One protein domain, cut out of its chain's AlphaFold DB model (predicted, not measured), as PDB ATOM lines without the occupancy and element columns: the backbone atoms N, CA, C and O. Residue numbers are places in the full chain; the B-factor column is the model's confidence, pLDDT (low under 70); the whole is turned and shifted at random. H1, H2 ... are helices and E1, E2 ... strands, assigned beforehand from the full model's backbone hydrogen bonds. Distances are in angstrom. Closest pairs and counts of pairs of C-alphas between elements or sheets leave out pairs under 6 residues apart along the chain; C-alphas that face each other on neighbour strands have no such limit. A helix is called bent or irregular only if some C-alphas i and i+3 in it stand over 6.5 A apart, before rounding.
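Overview. This is residues 61 to 185 of the 649 residues of the protein "C2H2-type domain-containing protein" of Fusarium culmorum (UniProt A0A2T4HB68). A flat group of crossed helices: H1 and H2 make a helical hairpin, and short H3 packs between H1 and H5, which spread apart. The small strand hairpin E1 and E2 lies by the beginnings of H2 and H5; residues 170 to 185 fold back after H5, and residues 61 to 66 of H1 stick out. The 125 printed residues, mostly helix by class, hold H1, H2, H3, H4, E1, E2 and H5 in that order, with an antiparallel sheet E1 - E2. The whole is compact, with a radius of gyration of the C-alphas of 14.3 A and spans of 42 by 42 by 22 A.

Along the chain. H1, residues 61 to 85, begins at C-alpha 61 (12.431, 32.281, 55.241) and is 35.8 A long. H2, residues 93 to 112, measures 28.4 A. H3 is residues 118 to 127, 14.3 A; H4, residues 129 to 135, 9.8 A, is irregular, with C-alphas 130 and 133 7.6 A apart. E1 is residues 138 to 141, 9.1 A, and E2 residues 149 to 151, 7.1 A. H5, residues 152 to 169, 24.2 A, ends at C-alpha 169 (18.346, 57.514, 38.557).

Arrangement. H1 touches H2 at a steep tilt of 40 degrees, opposite ways; their closest C-alphas, Thr 78 and Ala 104, are 5.1 A apart. With residues 71 to 75 alone H1 touches H3, about perpendicular at 80 degrees, closest at C-alphas Ser 71 and Ala 124, 4.8 A. H5 touches H3 with residues 153 to 160 alone, at a shallow tilt of 31 degrees, closest at C-alphas Ile 122 and Ala 156, 6.9 A. H1 and H5 are apart. N 150 and O 140 of E2 and E1 are 2.8 A apart, within hydrogen-bond range. Every O i to N i+4 pair is within range in H1 and H3, against 15 of 16 in H2, 11 of 14 in H5 and 1 of 3 in H4, which has 3 of 4 O i to N i+3 pairs.

Size, cuts and confidence. The C-alphas of Thr 61 and Lys 90, the two farthest apart, are 44.7 A apart. The printed part has no cut and no long link between its elements. Residues 61 to 64 have pLDDT under 70.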
ATOM      1  N   THR A  61      13.598  33.158  55.422       61.31
ATOM      2  CA  THR A  61      12.431  32.281  55.241       61.31
ATOM      3  C   THR A  61      11.131  32.973  55.665       61.31
ATOM      4  O   THR A  61      10.141  32.878  54.946       61.31
ATOM      5  N   SER A  62      11.123  33.724  56.772       60.12
ATOM      6  CA  SER A  62       9.946  34.491  57.218       60.12
ATOM      7  C   SER A  62       9.561  35.607  56.232       60.12
ATOM      8  O   SER A  62       8.395  35.727  55.853       60.12
ATOM      9  N   PHE A  63      10.542  36.371  55.735       62.06
ATOM     10  CA  PHE A  63      10.341  37.364  54.676       62.06
ATOM     11  C   PHE A  63       9.861  36.714  53.374       62.06
ATOM     12  O   PHE A  63       8.942  37.234  52.748       62.06
ATOM     13  N   GLY A  64      10.416  35.555  53.001       69.69
ATOM     14  CA  GLY A  64       9.971  34.770  51.849       69.69
ATOM     15  C   GLY A  64       8.506  34.343  51.960       69.69
ATOM     16  O   GLY A  64       7.739  34.583  51.036       69.69
ATOM     17  N   ILE A  65       8.090  33.801  53.111       73.00
ATOM     18  CA  ILE A  65       6.694  33.411  53.379       73.00
ATOM     19  C   ILE A  65       5.758  34.631  53.336       73.00
ATOM     20  O   ILE A  65       4.675  34.556  52.754       73.00
ATOM     21  N   HIS A  66       6.165  35.771  53.906       80.00
ATOM     22  CA  HIS A  66       5.366  37.001  53.864       80.00
ATOM     23  C   HIS A  66       5.227  37.552  52.435       80.00
ATOM     24  O   HIS A  66       4.127  37.908  52.011       80.00
ATOM     25  N   GLN A  67       6.322  37.576  51.670       81.88
ATOM     26  CA  GLN A  67       6.339  38.033  50.282       81.88
ATOM     27  C   GLN A  67       5.567  37.081  49.354       81.88
ATOM     28  O   GLN A  67       4.856  37.536  48.458       81.88
ATOM     29  N   GLU A  68       5.639  35.769  49.591       85.19
ATOM     30  CA  GLU A  68       4.829  34.776  48.886       85.19
ATOM     31  C   GLU A  68       3.341  35.002  49.174       85.19
ATOM     32  O   GLU A  68       2.568  35.170  48.229       85.19
ATOM     33  N   ALA A  69       2.945  35.147  50.446       87.62
ATOM     34  CA  ALA A  69       1.567  35.450  50.837       87.62
ATOM     35  C   ALA A  69       1.047  36.779  50.247       87.62
ATOM     36  O   ALA A  69      -0.101  36.840  49.796       87.62
ATOM     37  N   GLN A  70       1.885  37.821  50.179       90.81
ATOM     38  CA  GLN A  70       1.584  39.073  49.471       90.81
ATOM     39  C   GLN A  70       1.370  38.831  47.965       90.81
ATOM     40  O   GLN A  70       0.342  39.235  47.415       90.81
ATOM     41  N   SER A  71       2.285  38.117  47.299       90.56
ATOM     42  CA  SER A  71       2.190  37.816  45.861       90.56
ATOM     43  C   SER A  71       0.957  36.974  45.512       90.56
ATOM     44  O   SER A  71       0.279  37.231  44.516       90.56
ATOM     45  N   ASP A  72       0.607  36.017  46.372       91.88
ATOM     46  CA  ASP A  72      -0.536  35.124  46.210       91.88
ATOM     47  C   ASP A  72      -1.857  35.876  46.469       91.88
ATOM     48  O   ASP A  72      -2.865  35.647  45.799       91.88
ATOM     49  N   THR A  73      -1.842  36.866  47.368       93.38
ATOM     50  CA  THR A  73      -2.951  37.807  47.601       93.38
ATOM     51  C   THR A  73      -3.195  38.711  46.389       93.38
ATOM     52  O   THR A  73      -4.336  38.819  45.931       93.38
ATOM     53  N   ILE A  74      -2.136  39.281  45.800       95.12
ATOM     54  CA  ILE A  74      -2.208  40.048  44.541       95.12
ATOM     55  C   ILE A  74      -2.726  39.161  43.402       95.12
ATOM     56  O   ILE A  74      -3.604  39.570  42.640       95.12
ATOM     57  N   ALA A  75      -2.230  37.926  43.290       95.25
ATOM     58  CA  ALA A  75      -2.660  36.992  42.256       95.25
ATOM     59  C   ALA A  75      -4.156  36.635  42.370       95.25
ATOM     60  O   ALA A  75      -4.834  36.525  41.345       95.25
ATOM     61  N   LYS A  76      -4.680  36.492  43.597       95.06
ATOM     62  CA  LYS A  76      -6.103  36.224  43.874       95.06
ATOM     63  C   LYS A  76      -6.995  37.426  43.554       95.06
ATOM     64  O   LYS A  76      -7.987  37.246  42.846       95.06
ATOM     65  N   SER A  77      -6.646  38.634  44.007       95.69
ATOM     66  CA  SER A  77      -7.445  39.847  43.748       95.69
ATOM     67  C   SER A  77      -7.475  40.207  42.259       95.69
ATOM     68  O   SER A  77      -8.552  40.395  41.690       95.69
ATOM     69  N   THR A  78      -6.314  40.174  41.596       96.75
ATOM     70  CA  THR A  78      -6.182  40.380  40.143       96.75
ATOM     71  C   THR A  78      -7.027  39.367  39.363       96.75
ATOM     72  O   THR A  78      -7.725  39.733  38.420       96.75
ATOM     73  N   HIS A  79      -7.016  38.088  39.762       96.12
ATOM     74  CA  HIS A  79      -7.810  37.052  39.096       96.12
ATOM     75  C   HIS A  79      -9.319  37.229  39.321       96.12
ATOM     76  O   HIS A  79     -10.091  36.994  38.395       96.12
ATOM     77  N   SER A  80      -9.736  37.653  40.519       95.50
ATOM     78  CA  SER A  80     -11.145  37.919  40.843       95.50
ATOM     79  C   SER A  80     -11.728  39.041  39.978       95.50
ATOM     80  O   SER A  80     -12.763  38.860  39.338       95.50
ATOM     81  N   ALA A  81     -11.039  40.181  39.878       95.88
ATOM     82  CA  ALA A  81     -11.486  41.274  39.013       95.88
ATOM     83  C   ALA A  81     -11.424  40.888  37.523       95.88
ATOM     84  O   ALA A  81     -12.328  41.211  36.751       95.88
ATOM     85  N   TRP A  82     -10.389  40.148  37.104       96.69
ATOM     86  CA  TRP A  82     -10.252  39.714  35.713       96.69
ATOM     87  C   TRP A  82     -11.309  38.686  35.286       96.69
ATOM     88  O   TRP A  82     -11.718  38.713  34.126       96.69
ATOM     89  N   SER A  83     -11.806  37.818  36.174       94.88
ATOM     90  CA  SER A  83     -12.905  36.909  35.814       94.88
ATOM     91  C   SER A  83     -14.205  37.672  35.533       94.88
ATOM     92  O   SER A  83     -14.902  37.347  34.571       94.88
ATOM     93  N   GLN A  84     -14.483  38.729  36.303       93.94
ATOM     94  CA  GLN A  84     -15.677  39.571  36.162       93.94
ATOM     95  C   GLN A  84     -15.611  40.501  34.940       93.94
ATOM     96  O   GLN A  84     -16.584  40.623  34.209       93.94
ATOM     97  N   VAL A  85     -14.461  41.132  34.684       94.69
ATOM     98  CA  VAL A  85     -14.327  42.195  33.664       94.69
ATOM     99  C   VAL A  85     -13.676  41.698  32.364       94.69
ATOM    100  O   VAL A  85     -13.903  42.252  31.287       94.69
ATOM    101  N   GLY A  86     -12.868  40.637  32.416       90.06
ATOM    102  CA  GLY A  86     -12.044  40.189  31.290       90.06
ATOM    103  C   GLY A  86     -12.823  39.582  30.125       90.06
ATOM    104  O   GLY A  86     -12.423  39.767  28.971       90.06
ATOM    105  N   HIS A  87     -13.940  38.904  30.403       89.88
ATOM    106  CA  HIS A  87     -14.752  38.216  29.394       89.88
ATOM    107  C   HIS A  87     -15.626  39.171  28.555       89.88
ATOM    108  O   HIS A  87     -15.976  38.848  27.416       89.88
ATOM    109  N   ILE A  88     -15.924  40.370  29.069       91.81
ATOM    110  CA  ILE A  88     -16.808  41.353  28.431       91.81
ATOM    111  C   ILE A  88     -16.056  42.070  27.297       91.81
ATOM    112  O   ILE A  88     -15.467  43.142  27.459       91.81
ATOM    113  N   LYS A  89     -16.087  41.469  26.100       89.12
ATOM    114  CA  LYS A  89     -15.411  41.974  24.885       89.12
ATOM    115  C   LYS A  89     -15.835  43.396  24.480       89.12
ATOM    116  O   LYS A  89     -15.059  44.065  23.802       89.12
ATOM    117  N   LYS A  90     -17.022  43.856  24.906       89.75
ATOM    118  CA  LYS A  90     -17.534  45.223  24.685       89.75
ATOM    119  C   LYS A  90     -16.626  46.302  25.318       89.75
ATOM    120  O   LYS A  90     -16.533  47.403  24.785       89.75
ATOM    121  N   ILE A  91     -15.940  46.001  26.430       92.88
ATOM    122  CA  ILE A  91     -15.117  46.974  27.171       92.88
ATOM    123  C   ILE A  91     -13.733  47.144  26.497       92.88
ATOM    124  O   ILE A  91     -13.049  46.140  26.240       92.88
ATOM    125  N   PRO A  92     -13.250  48.384  26.265       93.94
ATOM    126  CA  PRO A  92     -11.913  48.640  25.726       93.94
ATOM    127  C   PRO A  92     -10.788  47.975  26.549       93.94
ATOM    128  O   PRO A  92     -10.834  48.019  27.782       93.94
ATOM    129  N   PRO A  93      -9.740  47.410  25.913       94.31
ATOM    130  CA  PRO A  93      -8.630  46.771  26.628       94.31
ATOM    131  C   PRO A  93      -7.944  47.622  27.715       94.31
ATOM    132  O   PRO A  93      -7.687  47.058  28.778       94.31
ATOM    133  N   PRO A  94      -7.696  48.942  27.542       94.50
ATOM    134  CA  PRO A  94      -7.093  49.754  28.602       94.50
ATOM    135  C   PRO A  94      -7.971  49.873  29.848       94.50
ATOM    136  O   PRO A  94      -7.448  49.836  30.953       94.50
ATOM    137  N   ILE A  95      -9.298  49.937  29.684       95.62
ATOM    138  CA  ILE A  95     -10.242  49.982  30.808       95.62
ATOM    139  C   ILE A  95     -10.249  48.638  31.540       95.62
ATOM    140  O   ILE A  95     -10.078  48.608  32.753       95.62
ATOM    141  N   ARG A  96     -10.321  47.511  30.813       95.44
ATOM    142  CA  ARG A  96     -10.229  46.175  31.438       95.44
ATOM    143  C   ARG A  96      -8.902  45.955  32.173       95.44
ATOM    144  O   ARG A  96      -8.891  45.279  33.197       95.44
ATOM    145  N   ALA A  97      -7.801  46.525  31.681       95.62
ATOM    146  CA  ALA A  97      -6.513  46.501  32.368       95.62
ATOM    147  C   ALA A  97      -6.523  47.374  33.637       95.62
ATOM    148  O   ALA A  97      -6.198  46.879  34.717       95.62
ATOM    149  N   LEU A  98      -6.931  48.643  33.514       95.50
ATOM    150  CA  LEU A  98      -6.949  49.614  34.609       95.50
ATOM    151  C   LEU A  98      -7.868  49.175  35.753       95.50
ATOM    152  O   LEU A  98      -7.439  49.185  36.899       95.50
ATOM    153  N   THR A  99      -9.088  48.720  35.460       95.81
ATOM    154  CA  THR A  99     -10.039  48.241  36.476       95.81
ATOM    155  C   THR A  99      -9.476  47.086  37.306       95.81
ATOM    156  O   THR A  99      -9.604  47.074  38.530       95.81
ATOM    157  N   VAL A 100      -8.799  46.129  36.664       96.56
ATOM    158  CA  VAL A 100      -8.178  44.996  37.365       96.56
ATOM    159  C   VAL A 100      -6.976  45.440  38.205       96.56
ATOM    160  O   VAL A 100      -6.816  44.965  39.328       96.56
ATOM    161  N   ILE A 101      -6.163  46.371  37.698       96.19
ATOM    162  CA  ILE A 101      -5.030  46.961  38.429       96.19
ATOM    163  C   ILE A 101      -5.512  47.760  39.645       96.19
ATOM    164  O   ILE A 101      -5.010  47.543  40.748       96.19
ATOM    165  N   HIS A 102      -6.522  48.617  39.474       96.38
ATOM    166  CA  HIS A 102      -7.116  49.415  40.545       96.38
ATOM    167  C   HIS A 102      -7.669  48.524  41.661       96.38
ATOM    168  O   HIS A 102      -7.301  48.690  42.824       96.38
ATOM    169  N   HIS A 103      -8.466  47.508  41.306       96.44
ATOM    170  CA  HIS A 103      -8.994  46.555  42.280       96.44
ATOM    171  C   HIS A 103      -7.877  45.783  43.002       96.44
ATOM    172  O   HIS A 103      -7.924  45.631  44.224       96.44
ATOM    173  N   ALA A 104      -6.849  45.318  42.281       95.88
ATOM    174  CA  ALA A 104      -5.719  44.616  42.886       95.88
ATOM    175  C   ALA A 104      -4.943  45.510  43.872       95.88
ATOM    176  O   ALA A 104      -4.644  45.070  44.985       95.88
ATOM    177  N   ALA A 105      -4.681  46.768  43.503       95.88
ATOM    178  CA  ALA A 105      -3.991  47.750  44.335       95.88
ATOM    179  C   ALA A 105      -4.813  48.167  45.567       95.88
ATOM    180  O   ALA A 105      -4.278  48.193  46.677       95.88
ATOM    181  N   LYS A 106      -6.120  48.422  45.406       95.50
ATOM    182  CA  LYS A 106      -7.048  48.725  46.509       95.50
ATOM    183  C   LYS A 106      -7.127  47.568  47.503       95.50
ATOM    184  O   LYS A 106      -6.968  47.779  48.704       95.50
ATOM    185  N   THR A 107      -7.322  46.349  47.007       94.50
ATOM    186  CA  THR A 107      -7.424  45.138  47.831       94.50
ATOM    187  C   THR A 107      -6.104  44.830  48.550       94.50
ATOM    188  O   THR A 107      -6.126  44.494  49.733       94.50
ATOM    189  N   PHE A 108      -4.947  45.035  47.906       94.81
ATOM    190  CA  PHE A 108      -3.637  44.945  48.567       94.81
ATOM    191  C   PHE A 108      -3.484  45.989  49.686       94.81
ATOM    192  O   PHE A 108      -3.182  45.632  50.827       94.81
ATOM    193  N   LYS A 109      -3.777  47.263  49.393       94.38
ATOM    194  CA  LYS A 109      -3.696  48.375  50.353       94.38
ATOM    195  C   LYS A 109      -4.637  48.193  51.547       94.38
ATOM    196  O   LYS A 109      -4.283  48.571  52.660       94.38
ATOM    197  N   ALA A 110      -5.802  47.577  51.350       94.69
ATOM    198  CA  ALA A 110      -6.731  47.257  52.433       94.69
ATOM    199  C   ALA A 110      -6.179  46.202  53.413       94.69
ATOM    200  O   ALA A 110      -6.402  46.324  54.616       94.69
ATOM    201  N   MET A 111      -5.444  45.195  52.924       92.06
ATOM    202  CA  MET A 111      -4.878  44.127  53.765       92.06
ATOM    203  C   MET A 111      -3.521  44.481  54.380       92.06
ATOM    204  O   MET A 111      -3.311  44.231  55.565       92.06
ATOM    205  N   HIS A 112      -2.612  45.080  53.608       89.62
ATOM    206  CA  HIS A 112      -1.229  45.328  54.042       89.62
ATOM    207  C   HIS A 112      -0.973  46.771  54.503       89.62
ATOM    208  O   HIS A 112       0.089  47.051  55.043       89.62
ATOM    209  N   ARG A 113      -1.929  47.697  54.309       91.50
ATOM    210  CA  ARG A 113      -1.821  49.155  54.567       91.50
ATOM    211  C   ARG A 113      -0.767  49.906  53.735       91.50
ATOM    212  O   ARG A 113      -0.736  51.133  53.767       91.50
ATOM    213  N   GLU A 114       0.020  49.193  52.940       89.88
ATOM    214  CA  GLU A 114       1.026  49.717  52.013       89.88
ATOM    215  C   GLU A 114       0.441  49.945  50.602       89.88
ATOM    216  O   GLU A 114      -0.488  49.238  50.193       89.88
ATOM    217  N   PRO A 115       0.953  50.911  49.816       90.62
ATOM    218  CA  PRO A 115       0.657  50.986  48.386       90.62
ATOM    219  C   PRO A 115       1.270  49.780  47.655       90.62
ATOM    220  O   PRO A 115       2.360  49.334  48.002       90.62
ATOM    221  N   LEU A 116       0.594  49.264  46.625       93.25
ATOM    222  CA  LEU A 116       1.099  48.145  45.823       93.25
ATOM    223  C   LEU A 116       2.282  48.600  44.937       93.25
ATOM    224  O   LEU A 116       2.067  49.440  44.058       93.25
ATOM    225  N   PRO A 117       3.506  48.053  45.094       92.81
ATOM    226  CA  PRO A 117       4.635  48.416  44.237       92.81
ATOM    227  C   PRO A 117       4.527  47.750  42.858       92.81
ATOM    228  O   PRO A 117       4.231  46.552  42.773       92.81
ATOM    229  N   LEU A 118       4.854  48.478  41.782       94.00
ATOM    230  CA  LEU A 118       4.806  47.961  40.406       94.00
ATOM    231  C   LEU A 118       5.642  46.681  40.245       94.00
ATOM    232  O   LEU A 118       5.179  45.699  39.664       94.00
ATOM    233  N   ALA A 119       6.842  46.650  40.828       92.25
ATOM    234  CA  ALA A 119       7.713  45.476  40.806       92.25
ATOM    235  C   ALA A 119       7.053  44.217  41.411       92.25
ATOM    236  O   ALA A 119       7.181  43.129  40.848       92.25
ATOM    237  N   MET A 120       6.301  44.358  42.512       93.00
ATOM    238  CA  MET A 120       5.597  43.238  43.155       93.00
ATOM    239  C   MET A 120       4.391  42.780  42.320       93.00
ATOM    240  O   MET A 120       4.125  41.582  42.217       93.00
ATOM    241  N   PHE A 121       3.694  43.713  41.661       94.69
ATOM    242  CA  PHE A 121       2.612  43.389  40.729       94.69
ATOM    243  C   PHE A 121       3.118  42.638  39.481       94.69
ATOM    244  O   PHE A 121       2.518  41.638  39.078       94.69
ATOM    245  N   ILE A 122       4.247  43.054  38.895       93.94
ATOM    246  CA  ILE A 122       4.886  42.353  37.764       93.94
ATOM    247  C   ILE A 122       5.281  40.922  38.165       93.94
ATOM    248  O   ILE A 122       4.991  39.967  37.441       93.94
ATOM    249  N   ASP A 123       5.894  40.745  39.334       93.19
ATOM    250  CA  ASP A 123       6.326  39.435  39.827       93.19
ATOM    251  C   ASP A 123       5.131  38.495  40.110       93.19
ATOM    252  O   ASP A 123       5.054  37.386  39.571       93.19
ATOM    253  N   ALA A 124       4.114  38.968  40.841       93.19
ATOM    254  CA  ALA A 124       2.899  38.195  41.120       93.19
ATOM    255  C   ALA A 124       2.124  37.806  39.841       93.19
ATOM    256  O   ALA A 124       1.677  36.661  39.686       93.19
ATOM    257  N   THR A 125       1.983  38.735  38.886       92.88
ATOM    258  CA  THR A 125       1.260  38.481  37.627       92.88
ATOM    259  C   THR A 125       2.012  37.532  36.693       92.88
ATOM    260  O   THR A 125       1.375  36.715  36.021       92.88
ATOM    261  N   THR A 126       3.349  37.580  36.659       91.19
ATOM    262  CA  THR A 126       4.168  36.682  35.825       91.19
ATOM    263  C   THR A 126       4.256  35.259  36.382       91.19
ATOM    264  O   THR A 126       4.118  34.307  35.601       91.19
ATOM    265  N   ARG A 127       4.380  35.090  37.707       90.00
ATOM    266  CA  ARG A 127       4.353  33.771  38.371       90.00
ATOM    267  C   ARG A 127       2.987  33.082  38.254       90.00
ATOM    268  O   ARG A 127       2.915  31.884  37.970       90.00
ATOM    269  N   SER A 128       1.887  33.821  38.420       91.56
ATOM    270  CA  SER A 128       0.538  33.239  38.472       91.56
ATOM    271  C   SER A 128       0.068  32.646  37.136       91.56
ATOM    272  O   SER A 128      -0.269  33.364  36.186       91.56
ATOM    273  N   ARG A 129      -0.047  31.311  37.069       91.75
ATOM    274  CA  ARG A 129      -0.591  30.589  35.898       91.75
ATOM    275  C   ARG A 129      -2.026  31.010  35.557       91.75
ATOM    276  O   ARG A 129      -2.368  31.088  34.379       91.75
ATOM    277  N   LYS A 130      -2.845  31.324  36.569       90.19
ATOM    278  CA  LYS A 130      -4.249  31.745  36.397       90.19
ATOM    279  C   LYS A 130      -4.373  33.080  35.649       90.19
ATOM    280  O   LYS A 130      -5.340  33.297  34.933       90.19
ATOM    281  N   LEU A 131      -3.356  33.940  35.736       93.38
ATOM    282  CA  LEU A 131      -3.309  35.242  35.063       93.38
ATOM    283  C   LEU A 131      -2.753  35.176  33.626       93.38
ATOM    284  O   LEU A 131      -2.347  36.197  33.074       93.38
ATOM    285  N   ARG A 132      -2.733  33.999  32.980       92.88
ATOM    286  CA  ARG A 132      -2.292  33.858  31.577       92.88
ATOM    287  C   ARG A 132      -3.131  34.707  30.614       92.88
ATOM    288  O   ARG A 132      -2.554  35.391  29.775       92.88
ATOM    289  N   THR A 133      -4.458  34.696  30.753       92.38
ATOM    290  CA  THR A 133      -5.375  35.443  29.868       92.38
ATOM    291  C   THR A 133      -5.320  36.957  30.091       92.38
ATOM    292  O   THR A 133      -5.451  37.717  29.137       92.38
ATOM    293  N   PHE A 134      -5.044  37.392  31.325       93.88
ATOM    294  CA  PHE A 134      -4.774  38.792  31.669       93.88
ATOM    295  C   PHE A 134      -3.441  39.279  31.078       93.88
ATOM    296  O   PHE A 134      -3.358  40.367  30.516       93.88
ATOM    297  N   ARG A 135      -2.395  38.442  31.116       93.75
ATOM    298  CA  ARG A 135      -1.097  38.742  30.485       93.75
ATOM    299  C   ARG A 135      -1.145  38.774  28.957       93.75
ATOM    300  O   ARG A 135      -0.345  39.481  28.355       93.75
ATOM    301  N   SER A 136      -2.079  38.054  28.333       92.38
ATOM    302  CA  SER A 136      -2.374  38.151  26.896       92.38
ATOM    303  C   SER A 136      -3.376  39.264  26.550       92.38
ATOM    304  O   SER A 136      -4.023  39.200  25.504       92.38
ATOM    305  N   LEU A 137      -3.549  40.265  27.422       92.75
ATOM    306  CA  LEU A 137      -4.315  41.464  27.106       92.75
ATOM    307  C   LEU A 137      -3.468  42.411  26.242       92.75
ATOM    308  O   LEU A 137      -2.403  42.886  26.646       92.75
ATOM    309  N   ASN A 138      -3.984  42.671  25.045       90.88
ATOM    310  CA  ASN A 138      -3.368  43.477  23.995       90.88
ATOM    311  C   ASN A 138      -4.223  44.732  23.772       90.88
ATOM    312  O   ASN A 138      -5.431  44.693  24.009       90.88
ATOM    313  N   GLY A 139      -3.640  45.818  23.260       90.00
ATOM    314  CA  GLY A 139      -4.387  47.064  23.030       90.00
ATOM    315  C   GLY A 139      -4.260  48.086  24.159       90.00
ATOM    316  O   GLY A 139      -5.147  48.921  24.309       90.00
ATOM    317  N   VAL A 140      -3.192  48.011  24.959       93.56
ATOM    318  CA  VAL A 140      -2.858  48.989  26.008       93.56
ATOM    319  C   VAL A 140      -1.640  49.806  25.578       93.56
ATOM    320  O   VAL A 140      -0.708  49.245  25.015       93.56
ATOM    321  N   ALA A 141      -1.631  51.116  25.813       93.50
ATOM    322  CA  ALA A 141      -0.531  52.007  25.431       93.50
ATOM    323  C   ALA A 141      -0.008  52.775  26.651       93.50
ATOM    324  O   ALA A 141      -0.744  52.952  27.625       93.50
ATOM    325  N   CYS A 142       1.243  53.237  26.602       93.75
ATOM    326  CA  CYS A 142       1.807  54.050  27.679       93.75
ATOM    327  C   CYS A 142       1.210  55.466  27.664       93.75
ATOM    328  O   CYS A 142       1.184  56.106  26.609       93.75
ATOM    329  N   ARG A 143       0.740  55.972  28.815       92.81
ATOM    330  CA  ARG A 143       0.241  57.359  28.919       92.81
ATOM    331  C   ARG A 143       1.396  58.359  28.861       92.81
ATOM    332  O   ARG A 143       1.319  59.286  28.064       92.81
ATOM    333  N   ALA A 144       2.477  58.113  29.606       88.44
ATOM    334  CA  ALA A 144       3.654  58.985  29.660       88.44
ATOM    335  C   ALA A 144       4.414  59.109  28.317       88.44
ATOM    336  O   ALA A 144       4.744  60.220  27.913       88.44
ATOM    337  N   CYS A 145       4.637  58.017  27.571       88.25
ATOM    338  CA  CYS A 145       5.203  58.106  26.211       88.25
ATOM    339  C   CYS A 145       4.178  58.465  25.119       88.25
ATOM    340  O   CYS A 145       4.567  58.792  23.999       88.25
ATOM    341  N   GLY A 146       2.876  58.312  25.385       79.00
ATOM    342  CA  GLY A 146       1.791  58.542  24.424       79.00
ATOM    343  C   GLY A 146       1.746  57.609  23.199       79.00
ATOM    344  O   GLY A 146       0.835  57.778  22.381       79.00
ATOM    345  N   SER A 147       2.691  56.663  23.083       70.44
ATOM    346  CA  SER A 147       3.122  55.988  21.849       70.44
ATOM    347  C   SER A 147       2.520  54.581  21.630       70.44
ATOM    348  O   SER A 147       1.298  54.442  21.609       70.44
ATOM    349  N   GLU A 148       3.350  53.561  21.365       76.06
ATOM    350  CA  GLU A 148       2.950  52.262  20.799       76.06
ATOM    351  C   GLU A 148       1.909  51.486  21.624       76.06
ATOM    352  O   GLU A 148       1.782  51.619  22.844       76.06
ATOM    353  N   VAL A 149       1.198  50.589  20.934       88.56
ATOM    354  CA  VAL A 149       0.354  49.572  21.562       88.56
ATOM    355  C   VAL A 149       1.216  48.397  22.024       88.56
ATOM    356  O   VAL A 149       1.885  47.731  21.236       88.56
ATOM    357  N   PHE A 150       1.138  48.103  23.314       89.12
ATOM    358  CA  PHE A 150       1.850  47.034  23.994       89.12
ATOM    359  C   PHE A 150       0.914  45.874  24.392       89.12
ATOM    360  O   PHE A 150      -0.316  45.986  24.436       89.12
ATOM    361  N   HIS A 151       1.538  44.749  24.744       91.62
ATOM    362  CA  HIS A 151       0.957  43.740  25.633       91.62
ATOM    363  C   HIS A 151       1.139  44.201  27.083       91.62
ATOM    364  O   HIS A 151       2.189  44.769  27.400       91.62
ATOM    365  N   LEU A 152       0.189  43.914  27.977       92.50
ATOM    366  CA  LEU A 152       0.231  44.427  29.354       92.50
ATOM    367  C   LEU A 152       1.556  44.155  30.118       92.50
ATOM    368  O   LEU A 152       2.060  45.090  30.738       92.50
ATOM    369  N   PRO A 153       2.203  42.971  30.028       91.94
ATOM    370  CA  PRO A 153       3.508  42.754  30.665       91.94
ATOM    371  C   PRO A 153       4.634  43.598  30.052       91.94
ATOM    372  O   PRO A 153       5.492  44.089  30.778       91.94
ATOM    373  N   LYS A 154       4.628  43.805  28.723       92.56
ATOM    374  CA  LYS A 154       5.619  44.656  28.036       92.56
ATOM    375  C   LYS A 154       5.440  46.121  28.447       92.56
ATOM    376  O   LYS A 154       6.442  46.798  28.649       92.56
ATOM    377  N   LEU A 155       4.196  46.582  28.619       94.25
ATOM    378  CA  LEU A 155       3.892  47.919  29.141       94.25
ATOM    379  C   LEU A 155       4.405  48.099  30.576       94.25
ATOM    380  O   LEU A 155       5.084  49.080  30.847       94.25
ATOM    381  N   ALA A 156       4.134  47.143  31.468       93.38
ATOM    382  CA  ALA A 156       4.564  47.224  32.863       93.38
ATOM    383  C   ALA A 156       6.098  47.235  33.004       93.38
ATOM    384  O   ALA A 156       6.643  48.082  33.709       93.38
ATOM    385  N   SER A 157       6.810  46.367  32.273       92.44
ATOM    386  CA  SER A 157       8.280  46.381  32.252       92.44
ATOM    387  C   SER A 157       8.854  47.657  31.630       92.44
ATOM    388  O   SER A 157       9.864  48.152  32.115       92.44
ATOM    389  N   HIS A 158       8.226  48.198  30.579       93.31
ATOM    390  CA  HIS A 158       8.622  49.469  29.963       93.31
ATOM    391  C   HIS A 158       8.419  50.653  30.914       93.31
ATOM    392  O   HIS A 158       9.324  51.472  31.055       93.31
ATOM    393  N   PHE A 159       7.266  50.737  31.585       93.62
ATOM    394  CA  PHE A 159       7.007  51.804  32.545       93.62
ATOM    395  C   PHE A 159       7.985  51.729  33.714       93.62
ATOM    396  O   PHE A 159       8.594  52.741  34.046       93.62
ATOM    397  N   LYS A 160       8.226  50.531  34.263       92.25
ATOM    398  CA  LYS A 160       9.231  50.368  35.310       92.25
ATOM    399  C   LYS A 160      10.603  50.894  34.859       92.25
ATOM    400  O   LYS A 160      11.175  51.751  35.523       92.25
ATOM    401  N   THR A 161      11.123  50.440  33.719       91.50
ATOM    402  CA  THR A 161      12.492  50.803  33.315       91.50
ATOM    403  C   THR A 161      12.651  52.245  32.830       91.50
ATOM    404  O   THR A 161      13.747  52.783  32.946       91.50
ATOM    405  N   VAL A 162      11.601  52.884  32.297       90.12
ATOM    406  CA  VAL A 162      11.681  54.223  31.666       90.12
ATOM    407  C   VAL A 162      11.045  55.340  32.510       90.12
ATOM    408  O   VAL A 162      11.444  56.495  32.382       90.12
ATOM    409  N   HIS A 163      10.091  55.020  33.388       90.31
ATOM    410  CA  HIS A 163       9.302  55.993  34.160       90.31
ATOM    411  C   HIS A 163       9.368  55.802  35.686       90.31
ATOM    412  O   HIS A 163       8.962  56.701  36.419       90.31
ATOM    413  N   GLU A 164       9.919  54.685  36.171       89.19
ATOM    414  CA  GLU A 164      10.241  54.463  37.587       89.19
ATOM    415  C   GLU A 164      11.774  54.486  37.769       89.19
ATOM    416  O   GLU A 164      12.330  55.514  38.157       89.19
ATOM    417  N   ASP A 165      12.475  53.415  37.376       88.62
ATOM    418  CA  ASP A 165      13.923  53.224  37.570       88.62
ATOM    419  C   ASP A 165      14.764  54.377  36.966       88.62
ATOM    420  O   ASP A 165      15.678  54.898  37.612       88.62
ATOM    421  N   LEU A 166      14.447  54.819  35.738       86.94
ATOM    422  CA  LEU A 166      15.186  55.889  35.053       86.94
ATOM    423  C   LEU A 166      14.970  57.269  35.695       86.94
ATOM    424  O   LEU A 166      15.946  58.001  35.857       86.94
ATOM    425  N   LEU A 167      13.742  57.622  36.096       88.50
ATOM    426  CA  LEU A 167      13.477  58.909  36.758       88.50
ATOM    427  C   LEU A 167      14.151  58.967  38.133       88.50
ATOM    428  O   LEU A 167      14.813  59.958  38.440       88.50
ATOM    429  N   ILE A 168      14.099  57.866  38.894       85.12
ATOM    430  CA  ILE A 168      14.832  57.711  40.160       85.12
ATOM    431  C   ILE A 168      16.338  57.924  39.938       85.12
ATOM    432  O   ILE A 168      16.966  58.677  40.682       85.12
ATOM    433  N   SER A 169      16.920  57.335  38.884       84.25
ATOM    434  CA  SER A 169      18.346  57.514  38.557       84.25
ATOM    435  C   SER A 169      18.728  58.949  38.156       84.25
ATOM    436  O   SER A 169      19.891  59.329  38.272       84.25
ATOM    437  N   GLN A 170      17.755  59.754  37.718       88.81
ATOM    438  CA  GLN A 170      17.918  61.169  37.365       88.81
ATOM    439  C   GLN A 170      17.586  62.118  38.532       88.81
ATOM    440  O   GLN A 170      17.662  63.334  38.366       88.81
ATOM    441  N   GLY A 171      17.212  61.590  39.706       83.75
ATOM    442  CA  GLY A 171      16.776  62.387  40.857       83.75
ATOM    443  C   GLY A 171      15.399  63.043  40.681       83.75
ATOM    444  O   GLY A 171      15.050  63.944  41.441       83.75
ATOM    445  N   LEU A 172      14.623  62.608  39.685       86.12
ATOM    446  CA  LEU A 172      13.273  63.096  39.411       86.12
ATOM    447  C   LEU A 172      12.232  62.282  40.191       86.12
ATOM    448  O   LEU A 172      12.440  61.112  40.516       86.12
ATOM    449  N   ALA A 173      11.089  62.903  40.484       83.50
ATOM    450  CA  ALA A 173       9.982  62.228  41.154       83.50
ATOM    451  C   ALA A 173       9.440  61.069  40.282       83.50
ATOM    452  O   ALA A 173       9.191  61.287  39.093       83.50
ATOM    453  N   PRO A 174       9.228  59.859  40.838       82.12
ATOM    454  CA  PRO A 174       8.593  58.763  40.111       82.12
ATOM    455  C   PRO A 174       7.158  59.111  39.699       82.12
ATOM    456  O   PRO A 174       6.418  59.723  40.470       82.12
ATOM    457  N   LEU A 175       6.753  58.673  38.506       87.75
ATOM    458  CA  LEU A 175       5.365  58.756  38.044       87.75
ATOM    459  C   LEU A 175       4.503  57.679  38.727       87.75
ATOM    460  O   LEU A 175       4.979  56.569  38.982       87.75
ATOM    461  N   ASP A 176       3.225  57.967  38.991       89.94
ATOM    462  CA  ASP A 176       2.330  56.980  39.607       89.94
ATOM    463  C   ASP A 176       1.902  55.932  38.574       89.94
ATOM    464  O   ASP A 176       1.080  56.181  37.695       89.94
ATOM    465  N   TRP A 177       2.423  54.713  38.702       93.00
ATOM    466  CA  TRP A 177       2.115  53.624  37.779       93.00
ATOM    467  C   TRP A 177       0.627  53.233  37.738       93.00
ATOM    468  O   TRP A 177       0.194  52.629  36.755       93.00
ATOM    469  N   LEU A 178      -0.175  53.574  38.756       91.88
ATOM    470  CA  LEU A 178      -1.615  53.300  38.754       91.88
ATOM    471  C   LEU A 178      -2.390  54.240  37.817       91.88
ATOM    472  O   LEU A 178      -3.424  53.835  37.285       91.88
ATOM    473  N   THR A 179      -1.891  55.457  37.575       89.81
ATOM    474  CA  THR A 179      -2.577  56.490  36.777       89.81
ATOM    475  C   THR A 179      -1.817  56.902  35.510       89.81
ATOM    476  O   THR A 179      -2.444  57.208  34.491       89.81
ATOM    477  N   ASP A 180      -0.483  56.851  35.508       90.88
ATOM    478  CA  ASP A 180       0.388  57.297  34.409       90.88
ATOM    479  C   ASP A 180       0.939  56.154  33.536       90.88
ATOM    480  O   ASP A 180       1.523  56.400  32.475       90.88
ATOM    481  N   MET A 181       0.715  54.888  33.908       94.00
ATOM    482  CA  MET A 181       1.115  53.754  33.065       94.00
ATOM    483  C   MET A 181       0.184  53.557  31.864       94.00
ATOM    484  O   MET A 181       0.667  53.367  30.749       94.00
ATOM    485  N   ILE A 182      -1.139  53.581  32.059       94.56
ATOM    486  CA  ILE A 182      -2.115  53.172  31.036       94.56
ATOM    487  C   ILE A 182      -2.785  54.392  30.400       94.56
ATOM    488  O   ILE A 182      -3.499  55.148  31.056       94.56
ATOM    489  N   LYS A 183      -2.605  54.556  29.086       92.94
ATOM    490  CA  LYS A 183      -3.337  55.544  28.286       92.94
ATOM    491  C   LYS A 183      -4.792  55.101  28.136       92.94
ATOM    492  O   LYS A 183      -5.062  54.007  27.636       92.94
ATOM    493  N   LEU A 184      -5.721  55.954  28.558       92.81
ATOM    494  CA  LEU A 184      -7.151  55.707  28.404       92.81
ATOM    495  C   LEU A 184      -7.616  55.856  26.941       92.81
ATOM    496  O   LEU A 184      -6.962  56.545  26.152       92.81
ATOM    497  N   PRO A 185      -8.733  55.208  26.561       89.75
ATOM    498  CA  PRO A 185      -9.471  55.529  25.344       89.75
ATOM    499  C   PRO A 185      -9.991  56.972  25.345       89.75
ATOM    500  O   PRO A 185     -10.216  57.554  26.401       89.75
TER     501      PRO A 185